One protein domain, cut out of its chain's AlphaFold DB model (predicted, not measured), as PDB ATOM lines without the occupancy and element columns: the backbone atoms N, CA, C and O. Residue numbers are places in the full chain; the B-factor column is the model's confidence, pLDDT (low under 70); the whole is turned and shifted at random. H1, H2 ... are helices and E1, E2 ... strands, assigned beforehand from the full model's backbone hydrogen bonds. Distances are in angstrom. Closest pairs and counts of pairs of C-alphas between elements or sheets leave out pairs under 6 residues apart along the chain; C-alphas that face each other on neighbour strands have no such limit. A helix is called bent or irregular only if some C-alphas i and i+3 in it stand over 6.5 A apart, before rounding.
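This is residues 1 to 139 of the 236 residues of the protein "RRM domain-containing protein" of Methylomonas koyamae (UniProt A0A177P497). A strongly twisted sheet of five strands has two helices, H1 and H2, packed on one face, making two layers. A long loop between E4 and E5 sticks out from this body with residues 91 to 116, which include tiny H3, and H4 ends the printed part away from the other helices. The 139 printed residues, with four named helices and five named strands, run E1 H1 E2 E3 H2 E4 H3 E5 H4; the sheet's order is E4 E1 E3 E2 E5, antiparallel throughout, and the class is mixed. The whole is loose, radius of gyration of the C-alphas 18.0 A, spanning 57 by 42 by 25 A.

Find E3, residues 51 to 60, 29.3 A long, and E2, residues 36 to 46, 29.7 A. E1, residues 2 to 8, runs 16.0 A from C-alpha 2 at (217.447, 169.660, 211.530); E4 is residues 84 to 88, E5 121 to 124. H1, residues 14 to 25, is only just irregular, C-alphas 20 and 23 being 6.9 A apart; H2 is residues 63 to 73, H3 97 to 100. H4, residues 134 to 139, ends at (216.986, 140.980, 215.221).

Start at the hairpin E2 and E3, with N 42 and O 55 2.8 A apart. Moving outward, look for N 5 and O 56 between E1 and E3, 2.8 A, N 4 and O 86 between E1 and E4, 2.8 A, and N 45 and O 122 between E2 and E5, 2.9 A, each within hydrogen-bond range. H1, height over the sheet 8.4 A, runs slantwise to E3 at 47 degrees on the local plane; H2, height 8.8 A, runs along E1 at 2 degrees on the local plane. H1 touches H2 with residues 21 to 25 alone, the closest C-alphas being those of Ala 24 and Val 69, 5.0 A, about perpendicular at 80 degrees. E1, H1, E2 and E3, H2, E4 are split strand-helix-strand units, two same-way strands with another between them, both crossovers right-handed. H3 and H4 are not on the sheet. In H2 and H4 every O i to N i+4 pair is within hydrogen-bond range, in H1 6 of 8; H3 is too short for one.

The C-alphas farthest apart, of Phe 29 and Asn 105, are 58.6 A apart. The printed part has no cut; the link from H3 to E5, 20 residues, is long. Look in the B-factor column for pLDDT under 70 at residues 27 to 29, 50, 92 to 119 and 125 to 139.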
ATOM      1  N   MET A   1     216.965 172.997 214.825       87.38
ATOM      2  CA  MET A   1     217.054 172.951 213.343       87.38
ATOM      3  C   MET A   1     217.634 171.625 212.928       87.38
ATOM      4  O   MET A   1     218.466 171.106 213.658       87.38
ATOM      5  N   ASN A   2     217.211 171.074 211.791       91.75
ATOM      6  CA  ASN A   2     217.447 169.660 211.530       91.75
ATOM      7  C   ASN A   2     218.446 169.449 210.392       91.75
ATOM      8  O   ASN A   2     218.457 170.186 209.402       91.75
ATOM      9  N   ILE A   3     219.256 168.406 210.515       93.94
ATOM     10  CA  ILE A   3     220.008 167.821 209.407       93.94
ATOM     11  C   ILE A   3     219.461 166.436 209.094       93.94
ATOM     12  O   ILE A   3     218.978 165.722 209.969       93.94
ATOM     13  N   PHE A   4     219.562 166.059 207.828       94.06
ATOM     14  CA  PHE A   4     219.152 164.761 207.323       94.06
ATOM     15  C   PHE A   4     220.361 163.999 206.795       94.06
ATOM     16  O   PHE A   4     221.055 164.468 205.887       94.06
ATOM     17  N   LEU A   5     220.568 162.808 207.351       93.62
ATOM     18  CA  LEU A   5     221.551 161.818 206.939       93.62
ATOM     19  C   LEU A   5     220.853 160.788 206.049       93.62
ATOM     20  O   LEU A   5     220.032 159.990 206.504       93.62
ATOM     21  N   ARG A   6     221.142 160.810 204.748       90.88
ATOM     22  CA  ARG A   6     220.484 159.922 203.782       90.88
ATOM     23  C   ARG A   6     221.220 158.584 203.654       90.88
ATOM     24  O   ARG A   6     222.412 158.602 203.364       90.88
ATOM     25  N   ARG A   7     220.478 157.462 203.688       86.62
ATOM     26  CA  ARG A   7     220.978 156.096 203.430       86.62
ATOM     27  C   ARG A   7     222.066 155.676 204.420       86.62
ATOM     28  O   ARG A   7     223.133 155.211 204.020       86.62
ATOM     29  N   ILE A   8     221.783 155.850 205.706       89.81
ATOM     30  CA  ILE A   8     222.624 155.278 206.758       89.81
ATOM     31  C   ILE A   8     222.496 153.741 206.742       89.81
ATOM     32  O   ILE A   8     221.517 153.214 206.203       89.81
ATOM     33  N   PRO A   9     223.491 152.998 207.249       86.75
ATOM     34  CA  PRO A   9     223.380 151.552 207.442       86.75
ATOM     35  C   PRO A   9     222.190 151.161 208.330       86.75
ATOM     36  O   PRO A   9     221.798 151.918 209.215       86.75
ATOM     37  N   ALA A  10     221.632 149.969 208.113       81.44
ATOM     38  CA  ALA A  10     220.477 149.476 208.871       81.44
ATOM     39  C   ALA A  10     220.778 149.260 210.361       81.44
ATOM     40  O   ALA A  10     219.906 149.422 211.201       81.44
ATOM     41  N   ASN A  11     222.027 148.934 210.681       77.69
ATOM     42  CA  ASN A  11     222.507 148.628 212.024       77.69
ATOM     43  C   ASN A  11     222.988 149.873 212.797       77.69
ATOM     44  O   ASN A  11     223.706 149.743 213.785       77.69
ATOM     45  N   THR A  12     222.644 151.069 212.320       83.88
ATOM     46  CA  THR A  12     223.126 152.326 212.896       83.88
ATOM     47  C   THR A  12     222.513 152.577 214.269       83.88
ATOM     48  O   THR A  12     221.293 152.544 214.409       83.88
ATOM     49  N   ARG A  13     223.340 152.935 215.259       85.56
ATOM     50  CA  ARG A  13     222.869 153.350 216.597       85.56
ATOM     51  C   ARG A  13     222.836 154.874 216.756       85.56
ATOM     52  O   ARG A  13     223.575 155.606 216.094       85.56
ATOM     53  N   HIS A  14     222.029 155.367 217.701       88.94
ATOM     54  CA  HIS A  14     221.992 156.795 218.060       88.94
ATOM     55  C   HIS A  14     223.367 157.323 218.511       88.94
ATOM     56  O   HIS A  14     223.754 158.446 218.168       88.94
ATOM     57  N   SER A  15     224.130 156.502 219.241       88.69
ATOM     58  CA  SER A  15     225.493 156.819 219.684       88.69
ATOM     59  C   SER A  15     226.460 156.988 218.513       88.69
ATOM     60  O   SER A  15     227.227 157.944 218.502       88.69
ATOM     61  N   GLU A  16     226.375 156.135 217.492       90.69
ATOM     62  CA  GLU A  16     227.224 156.225 216.298       90.69
ATOM     63  C   GLU A  16     226.936 157.500 215.504       90.69
ATOM     64  O   GLU A  16     227.855 158.190 215.069       90.69
ATOM     65  N   ILE A  17     225.657 157.870 215.353       92.38
ATOM     66  CA  ILE A  17     225.278 159.144 214.721       92.38
ATOM     67  C   ILE A  17     225.844 160.322 215.525       92.38
ATOM     68  O   ILE A  17     226.372 161.280 214.951       92.38
ATOM     69  N   THR A  18     225.768 160.243 216.854       92.88
ATOM     70  CA  THR A  18     226.330 161.254 217.755       92.88
ATOM     71  C   THR A  18     227.843 161.359 217.588       92.88
ATOM     72  O   THR A  18     228.364 162.465 217.431       92.88
ATOM     73  N   GLU A  19     228.556 160.235 217.557       92.81
ATOM     74  CA  GLU A  19     230.005 160.178 217.357       92.81
ATOM     75  C   GLU A  19     230.410 160.718 215.982       92.81
ATOM     76  O   GLU A  19     231.349 161.503 215.878       92.81
ATOM     77  N   PHE A  20     229.654 160.395 214.934       93.19
ATOM     78  CA  PHE A  20     229.896 160.895 213.583       93.19
ATOM     79  C   PHE A  20     229.773 162.417 213.481       93.19
ATOM     80  O   PHE A  20     230.547 163.061 212.770       93.19
ATOM     81  N   ILE A  21     228.812 163.007 214.197       93.00
ATOM     82  CA  ILE A  21     228.543 164.448 214.153       93.00
ATOM     83  C   ILE A  21     229.443 165.227 215.120       93.00
ATOM     84  O   ILE A  21     229.816 166.365 214.828       93.00
ATOM     85  N   SER A  22     229.839 164.617 216.240       91.44
ATOM     86  CA  SER A  22     230.607 165.251 217.320       91.44
ATOM     87  C   SER A  22     231.848 166.033 216.856       91.44
ATOM     88  O   SER A  22     232.016 167.176 217.293       91.44
ATOM     89  N   PRO A  23     232.696 165.524 215.937       90.19
ATOM     90  CA  PRO A  23     233.842 166.272 215.423       90.19
ATOM     91  C   PRO A  23     233.467 167.597 214.755       90.19
ATOM     92  O   PRO A  23     234.232 168.553 214.835       90.19
ATOM     93  N   ALA A  24     232.297 167.671 214.115       90.31
ATOM     94  CA  ALA A  24     231.835 168.866 213.415       90.31
ATOM     95  C   ALA A  24     231.098 169.864 214.331       90.31
ATOM     96  O   ALA A  24     230.880 171.015 213.943       90.31
ATOM     97  N   LEU A  25     230.735 169.444 215.550       89.75
ATOM     98  CA  LEU A  25     230.146 170.308 216.581       89.75
ATOM     99  C   LEU A  25     231.194 171.095 217.362       89.75
ATOM    100  O   LEU A  25     230.899 172.200 217.831       89.75
ATOM    101  N   LYS A  26     232.409 170.543 217.476       84.38
ATOM    102  CA  LYS A  26     233.547 171.231 218.087       84.38
ATOM    103  C   LYS A  26     233.797 172.540 217.343       84.38
ATOM    104  O   LYS A  26     233.892 172.586 216.117       84.38
ATOM    105  N   SER A  27     233.860 173.628 218.094       69.00
ATOM    106  CA  SER A  27     234.253 174.930 217.579       69.00
ATOM    107  C   SER A  27     235.760 175.131 217.723       69.00
ATOM    108  O   SER A  27     236.386 174.603 218.639       69.00
ATOM    109  N   GLY A  28     236.343 175.924 216.821       67.25
ATOM    110  CA  GLY A  28     237.656 176.525 217.063       67.25
ATOM    111  C   GLY A  28     237.599 177.563 218.193       67.25
ATOM    112  O   GLY A  28     236.515 177.895 218.673       67.25
ATOM    113  N   PHE A  29     238.758 178.114 218.561       64.06
ATOM    114  CA  PHE A  29     239.030 178.917 219.769       64.06
ATOM    115  C   PHE A  29     238.079 180.090 220.122       64.06
ATOM    116  O   PHE A  29     238.182 180.609 221.226       64.06
ATOM    117  N   PHE A  30     237.132 180.497 219.266       71.56
ATOM    118  CA  PHE A  30     236.248 181.654 219.508       71.56
ATOM    119  C   PHE A  30     234.749 181.413 219.277       71.56
ATOM    120  O   PHE A  30     233.944 182.322 219.465       71.56
ATOM    121  N   LEU A  31     234.335 180.217 218.854       73.38
ATOM    122  CA  LEU A  31     232.919 179.925 218.602       73.38
ATOM    123  C   LEU A  31     232.354 179.058 219.727       73.38
ATOM    124  O   LEU A  31     233.072 178.260 220.323       73.38
ATOM    125  N   LYS A  32     231.054 179.174 220.012       78.50
ATOM    126  CA  LYS A  32     230.391 178.234 220.924       78.50
ATOM    127  C   LYS A  32     230.280 176.854 220.247       78.50
ATOM    128  O   LYS A  32     229.983 176.798 219.041       78.50
ATOM    129  N   PRO A  33     230.541 175.757 220.979       85.44
ATOM    130  CA  PRO A  33     230.325 174.416 220.459       85.44
ATOM    131  C   PRO A  33     228.829 174.199 220.251       85.44
ATOM    132  O   PRO A  33     228.013 174.638 221.063       85.44
ATOM    133  N   GLY A  34     228.485 173.544 219.147       87.25
ATOM    134  CA  GLY A  34     227.102 173.170 218.881       87.25
ATOM    135  C   GLY A  34     226.673 171.988 219.743       87.25
ATOM    136  O   GLY A  34     227.507 171.180 220.156       87.25
ATOM    137  N   ARG A  35     225.370 171.862 219.989       91.50
ATOM    138  CA  ARG A  35     224.788 170.727 220.720       91.50
ATOM    139  C   ARG A  35     223.780 169.963 219.872       91.50
ATOM    140  O   ARG A  35     223.005 170.558 219.119       91.50
ATOM    141  N   ILE A  36     223.789 168.642 220.035       93.19
ATOM    142  CA  ILE A  36     222.721 167.765 219.553       93.19
ATOM    143  C   ILE A  36     221.583 167.838 220.565       93.19
ATOM    144  O   ILE A  36     221.805 167.645 221.758       93.19
ATOM    145  N   VAL A  37     220.391 168.165 220.082       92.12
ATOM    146  CA  VAL A  37     219.157 168.208 220.873       92.12
ATOM    147  C   VAL A  37     218.464 166.853 220.828       92.12
ATOM    148  O   VAL A  37     217.980 166.390 221.852       92.12
ATOM    149  N   ASP A  38     218.421 166.231 219.650       89.19
ATOM    150  CA  ASP A  38     217.716 164.971 219.432       89.19
ATOM    151  C   ASP A  38     218.280 164.223 218.215       89.19
ATOM    152  O   ASP A  38     218.779 164.847 217.268       89.19
ATOM    153  N   VAL A  39     218.187 162.895 218.232       90.62
ATOM    154  CA  VAL A  39     218.576 162.006 217.132       90.62
ATOM    155  C   VAL A  39     217.444 161.019 216.902       90.62
ATOM    156  O   VAL A  39     217.085 160.265 217.795       90.62
ATOM    157  N   GLN A  40     216.936 160.978 215.676       88.38
ATOM    158  CA  GLN A  40     215.903 160.039 215.258       88.38
ATOM    159  C   GLN A  40     216.392 159.216 214.073       88.38
ATOM    160  O   GLN A  40     217.005 159.740 213.137       88.38
ATOM    161  N   ILE A  41     216.074 157.925 214.086       89.19
ATOM    162  CA  ILE A  41     216.297 157.022 212.959       89.19
ATOM    163  C   ILE A  41     214.950 156.746 212.297       89.19
ATOM    164  O   ILE A  41     214.023 156.224 212.911       89.19
ATOM    165  N   LEU A  42     214.844 157.118 211.026       87.62
ATOM    166  CA  LEU A  42     213.667 156.916 210.194       87.62
ATOM    167  C   LEU A  42     213.916 155.725 209.271       87.62
ATOM    168  O   LEU A  42     214.905 155.719 208.536       87.62
ATOM    169  N   ALA A  43     212.997 154.762 209.263       86.88
ATOM    170  CA  ALA A  43     213.002 153.665 208.306       86.88
ATOM    171  C   ALA A  43     211.833 153.809 207.323       86.88
ATOM    172  O   ALA A  43     210.683 154.024 207.716       86.88
ATOM    173  N   LEU A  44     212.143 153.714 206.033       85.56
ATOM    174  CA  LEU A  44     211.178 153.734 204.942       85.56
ATOM    175  C   LEU A  44     211.184 152.375 204.253       85.56
ATOM    176  O   LEU A  44     212.230 151.935 203.783       85.56
ATOM    177  N   GLN A  45     210.020 151.745 204.156       82.69
ATOM    178  CA  GLN A  45     209.840 150.500 203.423       82.69
ATOM    179  C   GLN A  45     209.258 150.796 202.041       82.69
ATOM    180  O   GLN A  45     208.202 151.422 201.947       82.69
ATOM    181  N   ASP A  46     209.916 150.350 200.971       81.38
ATOM    182  CA  ASP A  46     209.333 150.338 199.624       81.38
ATOM    183  C   ASP A  46     208.548 149.034 199.440       81.38
ATOM    184  O   ASP A  46     209.119 147.954 199.295       81.38
ATOM    185  N   SER A  47     207.223 149.127 199.439       76.19
ATOM    186  CA  SER A  47     206.314 147.982 199.389       76.19
ATOM    187  C   SER A  47     206.359 147.208 198.068       76.19
ATOM    188  O   SER A  47     205.775 146.137 197.987       76.19
ATOM    189  N   ARG A  48     207.000 147.743 197.019       71.69
ATOM    190  CA  ARG A  48     207.145 147.049 195.725       71.69
ATOM    191  C   ARG A  48     208.241 145.996 195.745       71.69
ATOM    192  O   ARG A  48     208.090 144.948 195.139       71.69
ATOM    193  N   PHE A  49     209.342 146.313 196.418       70.31
ATOM    194  CA  PHE A  49     210.563 145.508 196.407       70.31
ATOM    195  C   PHE A  49     210.893 144.941 197.794       70.31
ATOM    196  O   PHE A  49     211.864 144.212 197.952       70.31
ATOM    197  N   GLY A  50     210.117 145.312 198.819       69.56
ATOM    198  CA  GLY A  50     210.392 144.965 200.213       69.56
ATOM    199  C   GLY A  50     211.654 145.628 200.771       69.56
ATOM    200  O   GLY A  50     212.108 145.264 201.851       69.56
ATOM    201  N   SER A  51     212.241 146.593 200.055       75.06
ATOM    202  CA  SER A  51     213.503 147.210 200.448       75.06
ATOM    203  C   SER A  51     213.312 148.216 201.581       75.06
ATOM    204  O   SER A  51     212.340 148.972 201.619       75.06
ATOM    205  N   MET A  52     214.269 148.222 202.511       80.19
ATOM    206  CA  MET A  52     214.283 149.102 203.678       80.19
ATOM    207  C   MET A  52     215.369 150.165 203.527       80.19
ATOM    208  O   MET A  52     216.551 149.857 203.364       80.19
ATOM    209  N   GLU A  53     214.981 151.434 203.609       85.62
ATOM    210  CA  GLU A  53     215.895 152.573 203.617       85.62
ATOM    211  C   GLU A  53     215.938 153.213 204.999       85.62
ATOM    212  O   GLU A  53     214.908 153.596 205.550       85.62
ATOM    213  N   TYR A  54     217.147 153.386 205.530       88.62
ATOM    214  CA  TYR A  54     217.365 154.012 206.827       88.62
ATOM    215  C   TYR A  54     217.935 155.420 206.653       88.62
ATOM    216  O   TYR A  54     218.812 155.687 205.815       88.62
ATOM    217  N   HIS A  55     217.428 156.345 207.461       91.38
ATOM    218  CA  HIS A  55     217.807 157.749 207.463       91.38
ATOM    219  C   HIS A  55     217.981 158.255 208.889       91.38
ATOM    220  O   HIS A  55     217.227 157.878 209.777       91.38
ATOM    221  N   GLY A  56     218.943 159.149 209.093       91.81
ATOM    222  CA  GLY A  56     219.084 159.879 210.348       91.81
ATOM    223  C   GLY A  56     218.453 161.258 210.223       91.81
ATOM    224  O   GLY A  56     218.713 161.973 209.252       91.81
ATOM    225  N   LEU A  57     217.652 161.650 211.201       92.50
ATOM    226  CA  LEU A  57     217.201 163.019 211.392       92.50
ATOM    227  C   LEU A  57     217.798 163.513 212.704       92.50
ATOM    228  O   LEU A  57     217.544 162.938 213.755       92.50
ATOM    229  N   VAL A  58     218.617 164.557 212.639       93.69
ATOM    230  CA  VAL A  58     219.305 165.075 213.824       93.69
ATOM    231  C   VAL A  58     218.913 166.516 214.048       93.69
ATOM    232  O   VAL A  58     219.076 167.354 213.159       93.69
ATOM    233  N   THR A  59     218.420 166.794 215.246       92.62
ATOM    234  CA  THR A  59     218.048 168.130 215.692       92.62
ATOM    235  C   THR A  59     219.246 168.766 216.379       92.62
ATOM    236  O   THR A  59     219.779 168.241 217.353       92.62
ATOM    237  N   LEU A  60     219.667 169.917 215.869       93.19
ATOM    238  CA  LEU A  60     220.749 170.737 216.399       93.19
ATOM    239  C   LEU A  60     220.200 172.035 216.995       93.19
ATOM    240  O   LEU A  60     219.129 172.519 216.603       93.19
ATOM    241  N   ASP A  61     220.971 172.606 217.912       91.12
ATOM    242  CA  ASP A  61     220.644 173.820 218.663       91.12
ATOM    243  C   ASP A  61     220.427 175.074 217.798       91.12
ATOM    244  O   ASP A  61     219.521 175.859 218.068       91.12
ATOM    245  N   SER A  62     221.228 175.269 216.745       90.75
ATOM    246  CA  SER A  62     221.204 176.487 215.929       90.75
ATOM    247  C   SER A  62     221.458 176.235 214.440       90.75
ATOM    248  O   SER A  62     222.066 175.241 214.037       90.75
ATOM    249  N   GLU A  63     221.024 177.174 213.599       89.81
ATOM    250  CA  GLU A  63     221.252 177.125 212.150       89.81
ATOM    251  C   GLU A  63     222.738 177.268 211.780       89.81
ATOM    252  O   GLU A  63     223.229 176.588 210.878       89.81
ATOM    253  N   LEU A  64     223.493 178.082 212.524       89.44
ATOM    254  CA  LEU A  64     224.942 178.203 212.337       89.44
ATOM    255  C   LEU A  64     225.651 176.863 212.580       89.44
ATOM    256  O   LEU A  64     226.566 176.501 211.836       89.44
ATOM    257  N   THR A  65     225.205 176.105 213.589       91.50
ATOM    258  CA  THR A  65     225.689 174.743 213.847       91.50
ATOM    259  C   THR A  65     225.362 173.822 212.672       91.50
ATOM    260  O   THR A  65     226.247 173.113 212.201       91.50
ATOM    261  N   VAL A  66     224.133 173.868 212.144       92.19
ATOM    262  CA  VAL A  66     223.710 173.072 210.974       92.19
ATOM    263  C   VAL A  66     224.633 173.299 209.778       92.19
ATOM    264  O   VAL A  66     225.163 172.337 209.218       92.19
ATOM    265  N   GLN A  67     224.880 174.558 209.411       91.69
ATOM    266  CA  GLN A  67     225.744 174.895 208.274       91.69
ATOM    267  C   GLN A  67     227.177 174.388 208.479       91.69
ATOM    268  O   GLN A  67     227.783 173.821 207.563       91.69
ATOM    269  N   ARG A  68     227.712 174.533 209.698       90.56
ATOM    270  CA  ARG A  68     229.042 174.026 210.062       90.56
ATOM    271  C   ARG A  68     229.115 172.509 209.943       90.56
ATOM    272  O   ARG A  68     230.050 171.998 209.328       90.56
ATOM    273  N   VAL A  69     228.125 171.804 210.486       92.81
ATOM    274  CA  VAL A  69     228.060 170.342 210.459       92.81
ATOM    275  C   VAL A  69     227.970 169.830 209.027       92.81
ATOM    276  O   VAL A  69     228.751 168.967 208.643       92.81
ATOM    277  N   ILE A  70     227.104 170.407 208.192       92.88
ATOM    278  CA  ILE A  70     226.995 170.021 206.777       92.88
ATOM    279  C   ILE A  70     228.324 170.233 206.051       92.88
ATOM    280  O   ILE A  70     228.768 169.355 205.313       92.88
ATOM    281  N   LYS A  71     228.984 171.375 206.273       91.56
ATOM    282  CA  LYS A  71     230.283 171.663 205.656       91.56
ATOM    283  C   LYS A  71     231.367 170.689 206.129       91.56
ATOM    284  O   LYS A  71     232.144 170.218 205.305       91.56
ATOM    285  N   GLY A  72     231.409 170.378 207.425       89.62
ATOM    286  CA  GLY A  72     232.410 169.492 208.028       89.62
ATOM    287  C   GLY A  72     232.209 168.008 207.714       89.62
ATOM    288  O   GLY A  72     233.183 167.256 207.642       89.62
ATOM    289  N   LEU A  73     230.959 167.590 207.494       91.44
ATOM    290  CA  LEU A  73     230.593 166.208 207.174       91.44
ATOM    291  C   LEU A  73     230.418 165.949 205.676       91.44
ATOM    292  O   LEU A  73     230.163 164.813 205.270       91.44
ATOM    293  N   LYS A  74     230.585 166.971 204.830       87.94
ATOM    294  CA  LYS A  74     230.558 166.806 203.376       87.94
ATOM    295  C   LYS A  74     231.608 165.770 202.962       87.94
ATOM    296  O   LYS A  74     232.779 165.896 203.303       87.94
ATOM    297  N   ASN A  75     231.177 164.756 202.214       83.06
ATOM    298  CA  ASN A  75     232.004 163.641 201.737       83.06
ATOM    299  C   ASN A  75     232.629 162.756 202.835       83.06
ATOM    300  O   ASN A  75     233.521 161.961 202.536       83.06
ATOM    301  N   ARG A  76     232.175 162.846 204.091       87.06
ATOM    302  CA  ARG A  76     232.594 161.900 205.133       87.06
ATOM    303  C   ARG A  76     231.895 160.555 204.940       87.06
ATOM    304  O   ARG A  76     230.731 160.484 204.544       87.06
ATOM    305  N   ARG A  77     232.619 159.485 205.264       88.44
ATOM    306  CA  ARG A  77     232.054 158.140 205.373       88.44
ATOM    307  C   ARG A  77     231.507 157.930 206.775       88.44
ATOM    308  O   ARG A  77     232.149 158.315 207.747       88.44
ATOM    309  N   PHE A  78     230.356 157.288 206.852       87.88
ATOM    310  CA  PHE A  78     229.727 156.835 208.079       87.88
ATOM    311  C   PHE A  78     229.668 155.307 208.036       87.88
ATOM    312  O   PHE A  78     229.098 154.756 207.091       87.88
ATOM    313  N   ASN A  79     230.331 154.631 208.981       83.19
ATOM    314  CA  ASN A  79     230.495 153.169 209.002       83.19
ATOM    315  C   ASN A  79     230.902 152.592 207.628       83.19
ATOM    316  O   ASN A  79     230.288 151.671 207.098       83.19
ATOM    317  N   GLY A  80     231.899 153.213 206.984       81.94
ATOM    318  CA  GLY A  80     232.405 152.805 205.666       81.94
ATOM    319  C   GLY A  80     231.545 153.223 204.462       81.94
ATOM    320  O   GLY A  80     232.031 153.170 203.331       81.94
ATOM    321  N   ARG A  81     230.317 153.719 204.667       81.38
ATOM    322  CA  ARG A  81     229.394 154.135 203.597       81.38
ATOM    323  C   ARG A  81     229.416 155.647 203.372       81.38
ATOM    324  O   ARG A  81     229.460 156.431 204.315       81.38
ATOM    325  N   MET A  82     229.333 156.078 202.114       86.06
ATOM    326  CA  MET A  82     229.121 157.493 201.787       86.06
ATOM    327  C   MET A  82     227.690 157.898 202.145       86.06
ATOM    328  O   MET A  82     226.735 157.379 201.565       86.06
ATOM    329  N   VAL A  83     227.546 158.838 203.078       87.62
ATOM    330  CA  VAL A  83     226.244 159.354 203.520       87.62
ATOM    331  C   VAL A  83     226.077 160.789 203.041       87.62
ATOM    332  O   VAL A  83     226.987 161.611 203.141       87.62
ATOM    333  N   VAL A  84     224.895 161.102 202.506       91.69
ATOM    334  CA  VAL A  84     224.570 162.473 202.096       91.69
ATOM    335  C   VAL A  84     224.004 163.217 203.297       91.69
ATOM    336  O   VAL A  84     222.933 162.862 203.791       91.69
ATOM    337  N   VAL A  85     224.710 164.260 203.726       93.81
ATOM    338  CA  VAL A  85     224.300 165.159 204.811       93.81
ATOM    339  C   VAL A  85     223.717 166.431 204.206       93.81
ATOM    340  O   VAL A  85     224.370 167.085 203.392       93.81
ATOM    341  N   ARG A  86     222.484 166.788 204.575       93.12
ATOM    342  CA  ARG A  86     221.803 167.989 204.059       93.12
ATOM    343  C   ARG A  86     220.940 168.667 205.124       93.12
ATOM    344  O   ARG A  86     220.527 167.986 206.060       93.12
ATOM    345  N   PRO A  87     220.615 169.963 204.978       92.06
ATOM    346  CA  PRO A  87     219.620 170.594 205.833       92.06
ATOM    347  C   PRO A  87     218.262 169.909 205.669       92.06
ATOM    348  O   PRO A  87     217.910 169.460 204.571       92.06
ATOM    349  N   TYR A  88     217.491 169.863 206.748       89.94
ATOM    350  CA  TYR A  88     216.113 169.403 206.738       89.94
ATOM    351  C   TYR A  88     215.197 170.484 207.292       89.94
ATOM    352  O   TYR A  88     215.360 170.942 208.423       89.94
ATOM    353  N   TYR A  89     214.208 170.856 206.489       83.56
ATOM    354  CA  TYR A  89     213.204 171.844 206.849       83.56
ATOM    355  C   TYR A  89     211.848 171.161 206.923       83.56
ATOM    356  O   TYR A  89     211.439 170.474 205.982       83.56
ATOM    357  N   HIS A  90     211.136 171.372 208.028       73.62
ATOM    358  CA  HIS A  90     209.737 170.986 208.100       73.62
ATOM    359  C   HIS A  90     208.940 171.845 207.125       73.62
ATOM    360  O   HIS A  90     209.043 173.073 207.110       73.62
ATOM    361  N   ARG A  91     208.140 171.188 206.292       71.19
ATOM    362  CA  ARG A  91     207.240 171.890 205.388       71.19
ATOM    363  C   ARG A  91     206.067 172.427 206.202       71.19
ATOM    364  O   ARG A  91     205.308 171.635 206.751       71.19
ATOM    365  N   SER A  92     205.907 173.748 206.266       66.38
ATOM    366  CA  SER A  92     204.689 174.344 206.822       66.38
ATOM    367  C   SER A  92     203.523 174.039 205.888       66.38
ATOM    368  O   SER A  92     203.556 174.397 204.710       66.38
ATOM    369  N   TRP A  93     202.517 173.341 206.406       60.84
ATOM    370  CA  TRP A  93     201.316 173.005 205.645       60.84
ATOM    371  C   TRP A  93     200.419 174.233 205.444       60.84
ATOM    372  O   TRP A  93     199.833 174.388 204.380       60.84
ATOM    373  N   TYR A  94     200.426 175.157 206.412       63.97
ATOM    374  CA  TYR A  94     199.637 176.394 206.412       63.97
ATOM    375  C   TYR A  94     199.998 177.378 205.290       63.97
ATOM    376  O   TYR A  94     199.155 178.163 204.882       63.97
ATOM    377  N   ASN A  95     201.231 177.324 204.777       65.50
ATOM    378  CA  ASN A  95     201.700 178.166 203.672       65.50
ATOM    379  C   ASN A  95     201.917 177.359 202.385       65.50
ATOM    380  O   ASN A  95     202.692 177.776 201.525       65.50
ATOM    381  N   ASP A  96     201.307 176.176 202.249       67.06
ATOM    382  CA  ASP A  96     201.405 175.394 201.020       67.06
ATOM    383  C   ASP A  96     200.427 175.954 199.971       67.06
ATOM    384  O   ASP A  96     199.221 175.736 200.100       67.06
ATOM    385  N   PRO A  97     200.896 176.607 198.884       63.69
ATOM    386  CA  PRO A  97     200.007 177.179 197.867       63.69
ATOM    387  C   PRO A  97     199.108 176.127 197.203       63.69
ATOM    388  O   PRO A  97     198.086 176.461 196.614       63.69
ATOM    389  N   ARG A  98     199.463 174.841 197.332       66.00
ATOM    390  CA  ARG A  98     198.681 173.699 196.845       66.00
ATOM    391  C   ARG A  98     197.380 173.481 197.619       66.00
ATOM    392  O   ARG A  98     196.503 172.811 197.094       66.00
ATOM    393  N   GLN A  99     197.252 173.998 198.843       65.56
ATOM    394  CA  GLN A  99     195.986 173.952 199.586       65.56
ATOM    395  C   GLN A  99     194.987 175.005 199.097       65.56
ATOM    396  O   GLN A  99     193.783 174.813 199.230       65.56
ATOM    397  N   HIS A 100     195.483 176.100 198.518       63.88
ATOM    398  CA  HIS A 100     194.660 177.221 198.069       63.88
ATOM    399  C   HIS A 100     194.418 177.231 196.553       63.88
ATOM    400  O   HIS A 100     193.564 177.980 196.079       63.88
ATOM    401  N   GLN A 101     195.122 176.399 195.781       59.50
ATOM    402  CA  GLN A 101     194.841 176.208 194.359       59.50
ATOM    403  C   GLN A 101     193.625 175.290 194.182       59.50
ATOM    404  O   GLN A 101     193.703 174.081 194.400       59.50
ATOM    405  N   ARG A 102     192.494 175.871 193.757       56.81
ATOM    406  CA  ARG A 102     191.412 175.106 193.123       56.81
ATOM    407  C   ARG A 102     191.993 174.437 191.878       56.81
ATOM    408  O   ARG A 102     192.721 175.073 191.123       56.81
ATOM    409  N   ALA A 103     191.738 173.142 191.729       55.66
ATOM    410  CA  ALA A 103     192.254 172.346 190.628       55.66
ATOM    411  C   ALA A 103     191.623 172.799 189.302       55.66
ATOM    412  O   ALA A 103     190.598 172.267 188.885       55.66
ATOM    413  N   ASP A 104     192.240 173.772 188.634       55.28
ATOM    414  CA  ASP A 104     192.025 173.961 187.206       55.28
ATOM    415  C   ASP A 104     192.700 172.777 186.507       55.28
ATOM    416  O   ASP A 104     193.927 172.654 186.465       55.28
ATOM    417  N   ASN A 105     191.866 171.851 186.032       55.88
ATOM    418  CA  ASN A 105     192.220 170.524 185.515       55.88
ATOM    419  C   ASN A 105     193.150 170.523 184.278       55.88
ATOM    420  O   ASN A 105     193.433 169.459 183.733       55.88
ATOM    421  N   GLU A 106     193.640 171.682 183.834       57.56
ATOM    422  CA  GLU A 106     194.429 171.841 182.606       57.56
ATOM    423  C   GLU A 106     195.942 171.981 182.833       57.56
ATOM    424  O   GLU A 106     196.731 171.820 181.899       57.56
ATOM    425  N   PHE A 107     196.398 172.206 184.070       54.72
ATOM    426  CA  PHE A 107     197.833 172.225 184.351       54.72
ATOM    427  C   PHE A 107     198.361 170.814 184.620       54.72
ATOM    428  O   PHE A 107     198.226 170.263 185.713       54.72
ATOM    429  N   VAL A 108     199.043 170.240 183.625       54.78
ATOM    430  CA  VAL A 108     199.838 169.015 183.792       54.78
ATOM    431  C   VAL A 108     200.870 169.250 184.900       54.78
ATOM    432  O   VAL A 108     201.859 169.964 184.710       54.78
ATOM    433  N   GLU A 109     200.648 168.662 186.081       58.19
ATOM    434  CA  GLU A 109     201.557 168.814 187.216       58.19
ATOM    435  C   GLU A 109     202.933 168.216 186.875       58.19
ATOM    436  O   GLU A 109     203.177 167.014 187.012       58.19
ATOM    437  N   LYS A 110     203.874 169.085 186.478       59.41
ATOM    438  CA  LYS A 110     205.253 168.737 186.078       59.41
ATOM    439  C   LYS A 110     206.031 167.962 187.155       59.41
ATOM    440  O   LYS A 110     207.040 167.333 186.856       59.41
ATOM    441  N   ARG A 111     205.559 167.975 188.409       55.94
ATOM    442  CA  ARG A 111     206.158 167.275 189.563       55.94
ATOM    443  C   ARG A 111     205.534 165.907 189.857       55.94
ATOM    444  O   ARG A 111     206.010 165.212 190.755       55.94
ATOM    445  N   LYS A 112     204.516 165.469 189.104       51.97
ATOM    446  CA  LYS A 112     203.940 164.115 189.228       51.97
ATOM    447  C   LYS A 112     205.010 163.037 188.993       51.97
ATOM    448  O   LYS A 112     205.002 162.005 189.657       51.97
ATOM    449  N   GLY A 113     205.993 163.331 188.135       49.53
ATOM    450  CA  GLY A 113     207.150 162.475 187.865       49.53
ATOM    451  C   GLY A 113     208.208 162.408 188.974       49.53
ATOM    452  O   GLY A 113     208.955 161.440 189.000       49.53
ATOM    453  N   ASP A 114     208.268 163.365 189.904       49.72
ATOM    454  CA  ASP A 114     209.231 163.356 191.026       49.72
ATOM    455  C   ASP A 114     208.676 162.570 192.240       49.72
ATOM    456  O   ASP A 114     209.392 162.084 193.111       49.72
ATOM    457  N   ARG A 115     207.355 162.336 192.252       56.03
ATOM    458  CA  ARG A 115     206.615 161.537 193.246       56.03
ATOM    459  C   ARG A 115     206.631 160.023 192.981       56.03
ATOM    460  O   ARG A 115     205.796 159.303 193.525       56.03
ATOM    461  N   ARG A 116     207.565 159.502 192.178       58.03
ATOM    462  CA  ARG A 116     207.552 158.102 191.685       58.03
ATOM    463  C   ARG A 116     207.587 157.003 192.758       58.03
ATOM    464  O   ARG A 116     207.273 155.865 192.437       58.03
ATOM    465  N   ARG A 117     207.931 157.307 194.016       61.84
ATOM    466  CA  ARG A 117     207.925 156.315 195.113       61.84
ATOM    467  C   ARG A 117     206.778 156.492 196.118       61.84
ATOM    468  O   ARG A 117     206.508 155.587 196.893       61.84
ATOM    469  N   GLY A 118     206.073 157.626 196.100       62.03
ATOM    470  CA  GLY A 118     205.247 158.079 197.229       62.03
ATOM    471  C   GLY A 118     204.069 157.179 197.623       62.03
ATOM    472  O   GLY A 118     203.717 157.159 198.792       62.03
ATOM    473  N   LYS A 119     203.476 156.422 196.687       67.50
ATOM    474  CA  LYS A 119     202.378 155.482 197.000       67.50
ATOM    475  C   LYS A 119     202.872 154.195 197.672       67.50
ATOM    476  O   LYS A 119     202.112 153.552 198.384       67.50
ATOM    477  N   PHE A 120     204.124 153.826 197.427       71.44
ATOM    478  CA  PHE A 120     204.700 152.549 197.843       71.44
ATOM    479  C   PHE A 120     205.674 152.692 199.012       71.44
ATOM    480  O   PHE A 120     206.168 151.696 199.514       71.44
ATOM    481  N   LEU A 121     205.962 153.920 199.455       75.44
ATOM    482  CA  LEU A 121     206.803 154.158 200.620       75.44
ATOM    483  C   LEU A 121     205.950 154.220 201.879       75.44
ATOM    484  O   LEU A 121     205.166 155.152 202.063       75.44
ATOM    485  N   GLN A 122     206.150 153.251 202.762       79.62
ATOM    486  CA  GLN A 122     205.578 153.255 204.098       79.62
ATOM    487  C   GLN A 122     206.630 153.720 205.099       79.62
ATOM    488  O   GLN A 122     207.768 153.250 205.099       79.62
ATOM    489  N   VAL A 123     206.253 154.673 205.952       77.75
ATOM    490  CA  VAL A 123     207.088 155.079 207.086       77.75
ATOM    491  C   VAL A 123     206.891 154.047 208.184       77.75
ATOM    492  O   VAL A 123     205.796 153.937 208.738       77.75
ATOM    493  N   VAL A 124     207.951 153.318 208.518       77.00
ATOM    494  CA  VAL A 124     207.940 152.420 209.669       77.00
ATOM    495  C   VAL A 124     208.126 153.285 210.911       77.00
ATOM    496  O   VAL A 124     209.213 153.799 211.184       77.00
ATOM    497  N   LYS A 125     207.023 153.515 211.630       61.81
ATOM    498  CA  LYS A 125     207.038 154.235 212.908       61.81
ATOM    499  C   LYS A 125     207.860 153.443 213.930       61.81
ATOM    500  O   LYS A 125     207.849 152.215 213.902       61.81
ATOM    501  N   ASN A 126     208.550 154.154 214.822       56.44
ATOM    502  CA  ASN A 126     209.328 153.592 215.935       56.44
ATOM    503  C   ASN A 126     210.566 152.777 215.524       56.44
ATOM    504  O   ASN A 126     211.051 151.953 216.293       56.44
ATOM    505  N   ALA A 127     211.123 153.013 214.330       58.12
ATOM    506  CA  ALA A 127     212.425 152.443 213.977       58.12
ATOM    507  C   ALA A 127     213.522 152.884 214.960       58.12
ATOM    508  O   ALA A 127     214.383 152.085 215.288       58.12
ATOM    509  N   SER A 128     213.449 154.109 215.488       53.47
ATOM    510  CA  SER A 128     214.313 154.597 216.569       53.47
ATOM    511  C   SER A 128     214.215 153.755 217.845       53.47
ATOM    512  O   SER A 128     215.234 153.461 218.462       53.47
ATOM    513  N   ASP A 129     213.015 153.313 218.222       57.16
ATOM    514  CA  ASP A 129     212.807 152.578 219.477       57.16
ATOM    515  C   ASP A 129     213.386 151.158 219.399       57.16
ATOM    516  O   ASP A 129     213.868 150.638 220.401       57.16
ATOM    517  N   ARG A 130     213.443 150.586 218.185       52.50
ATOM    518  CA  ARG A 130     214.054 149.280 217.875       52.50
ATOM    519  C   ARG A 130     215.585 149.255 217.941       52.50
ATOM    520  O   ARG A 130     216.174 148.231 217.650       52.50
ATOM    521  N   PHE A 131     216.277 150.350 218.247       51.84
ATOM    522  CA  PHE A 131     217.752 150.340 218.319       51.84
ATOM    523  C   PHE A 131     218.292 150.825 219.662       51.84
ATOM    524  O   PHE A 131     219.475 151.154 219.773       51.84
ATOM    525  N   ASN A 132     217.430 150.866 220.681       53.09
ATOM    526  CA  ASN A 132     217.818 151.229 222.041       53.09
ATOM    527  C   ASN A 132     218.231 150.016 222.895       53.09
ATOM    528  O   ASN A 132     218.849 150.215 223.938       53.09
ATOM    529  N   SER A 133     217.942 148.784 222.454       54.56
ATOM    530  CA  SER A 133     218.332 147.536 223.126       54.56
ATOM    531  C   SER A 133     219.336 146.725 222.288       54.56
ATOM    532  O   SER A 133     219.402 146.853 221.062       54.56
ATOM    533  N   GLU A 134     220.155 145.902 222.946       52.22
ATOM    534  CA  GLU A 134     221.121 145.017 222.278       52.22
ATOM    535  C   GLU A 134     220.426 143.879 221.507       52.22
ATOM    536  O   GLU A 134     220.883 143.501 220.426       52.22
ATOM    537  N   ASP A 135     219.266 143.426 221.988       50.16
ATOM    538  CA  ASP A 135     218.477 142.343 221.388       50.16
ATOM    539  C   ASP A 135     217.828 142.750 220.055       50.16
ATOM    540  O   ASP A 135     217.843 141.991 219.081       50.16
ATOM    541  N   ASP A 136     217.327 143.981 219.945       47.19
ATOM    542  CA  ASP A 136     216.694 144.448 218.705       47.19
ATOM    543  C   ASP A 136     217.715 144.704 217.576       47.19
ATOM    544  O   ASP A 136     217.424 144.523 216.385       47.19
ATOM    545  N   PHE A 137     218.957 145.054 217.933       45.44
ATOM    546  CA  PHE A 137     220.079 145.131 216.993       45.44
ATOM    547  C   PHE A 137     220.386 143.760 216.377       45.44
ATOM    548  O   PHE A 137     220.610 143.664 215.164       45.44
ATOM    549  N   VAL A 138     220.355 142.697 217.189       52.06
ATOM    550  CA  VAL A 138     220.531 141.323 216.707       52.06
ATOM    551  C   VAL A 138     219.396 140.956 215.750       52.06
ATOM    552  O   VAL A 138     219.681 140.502 214.645       52.06
ATOM    553  N   ASN A 139     218.140 141.255 216.090       52.19
ATOM    554  CA  ASN A 139     216.986 140.980 215.221       52.19
ATOM    555  C   ASN A 139     217.042 141.740 213.881       52.19
ATOM    556  O   ASN A 139     216.695 141.206 212.829       52.19
TER     557      ASN A 139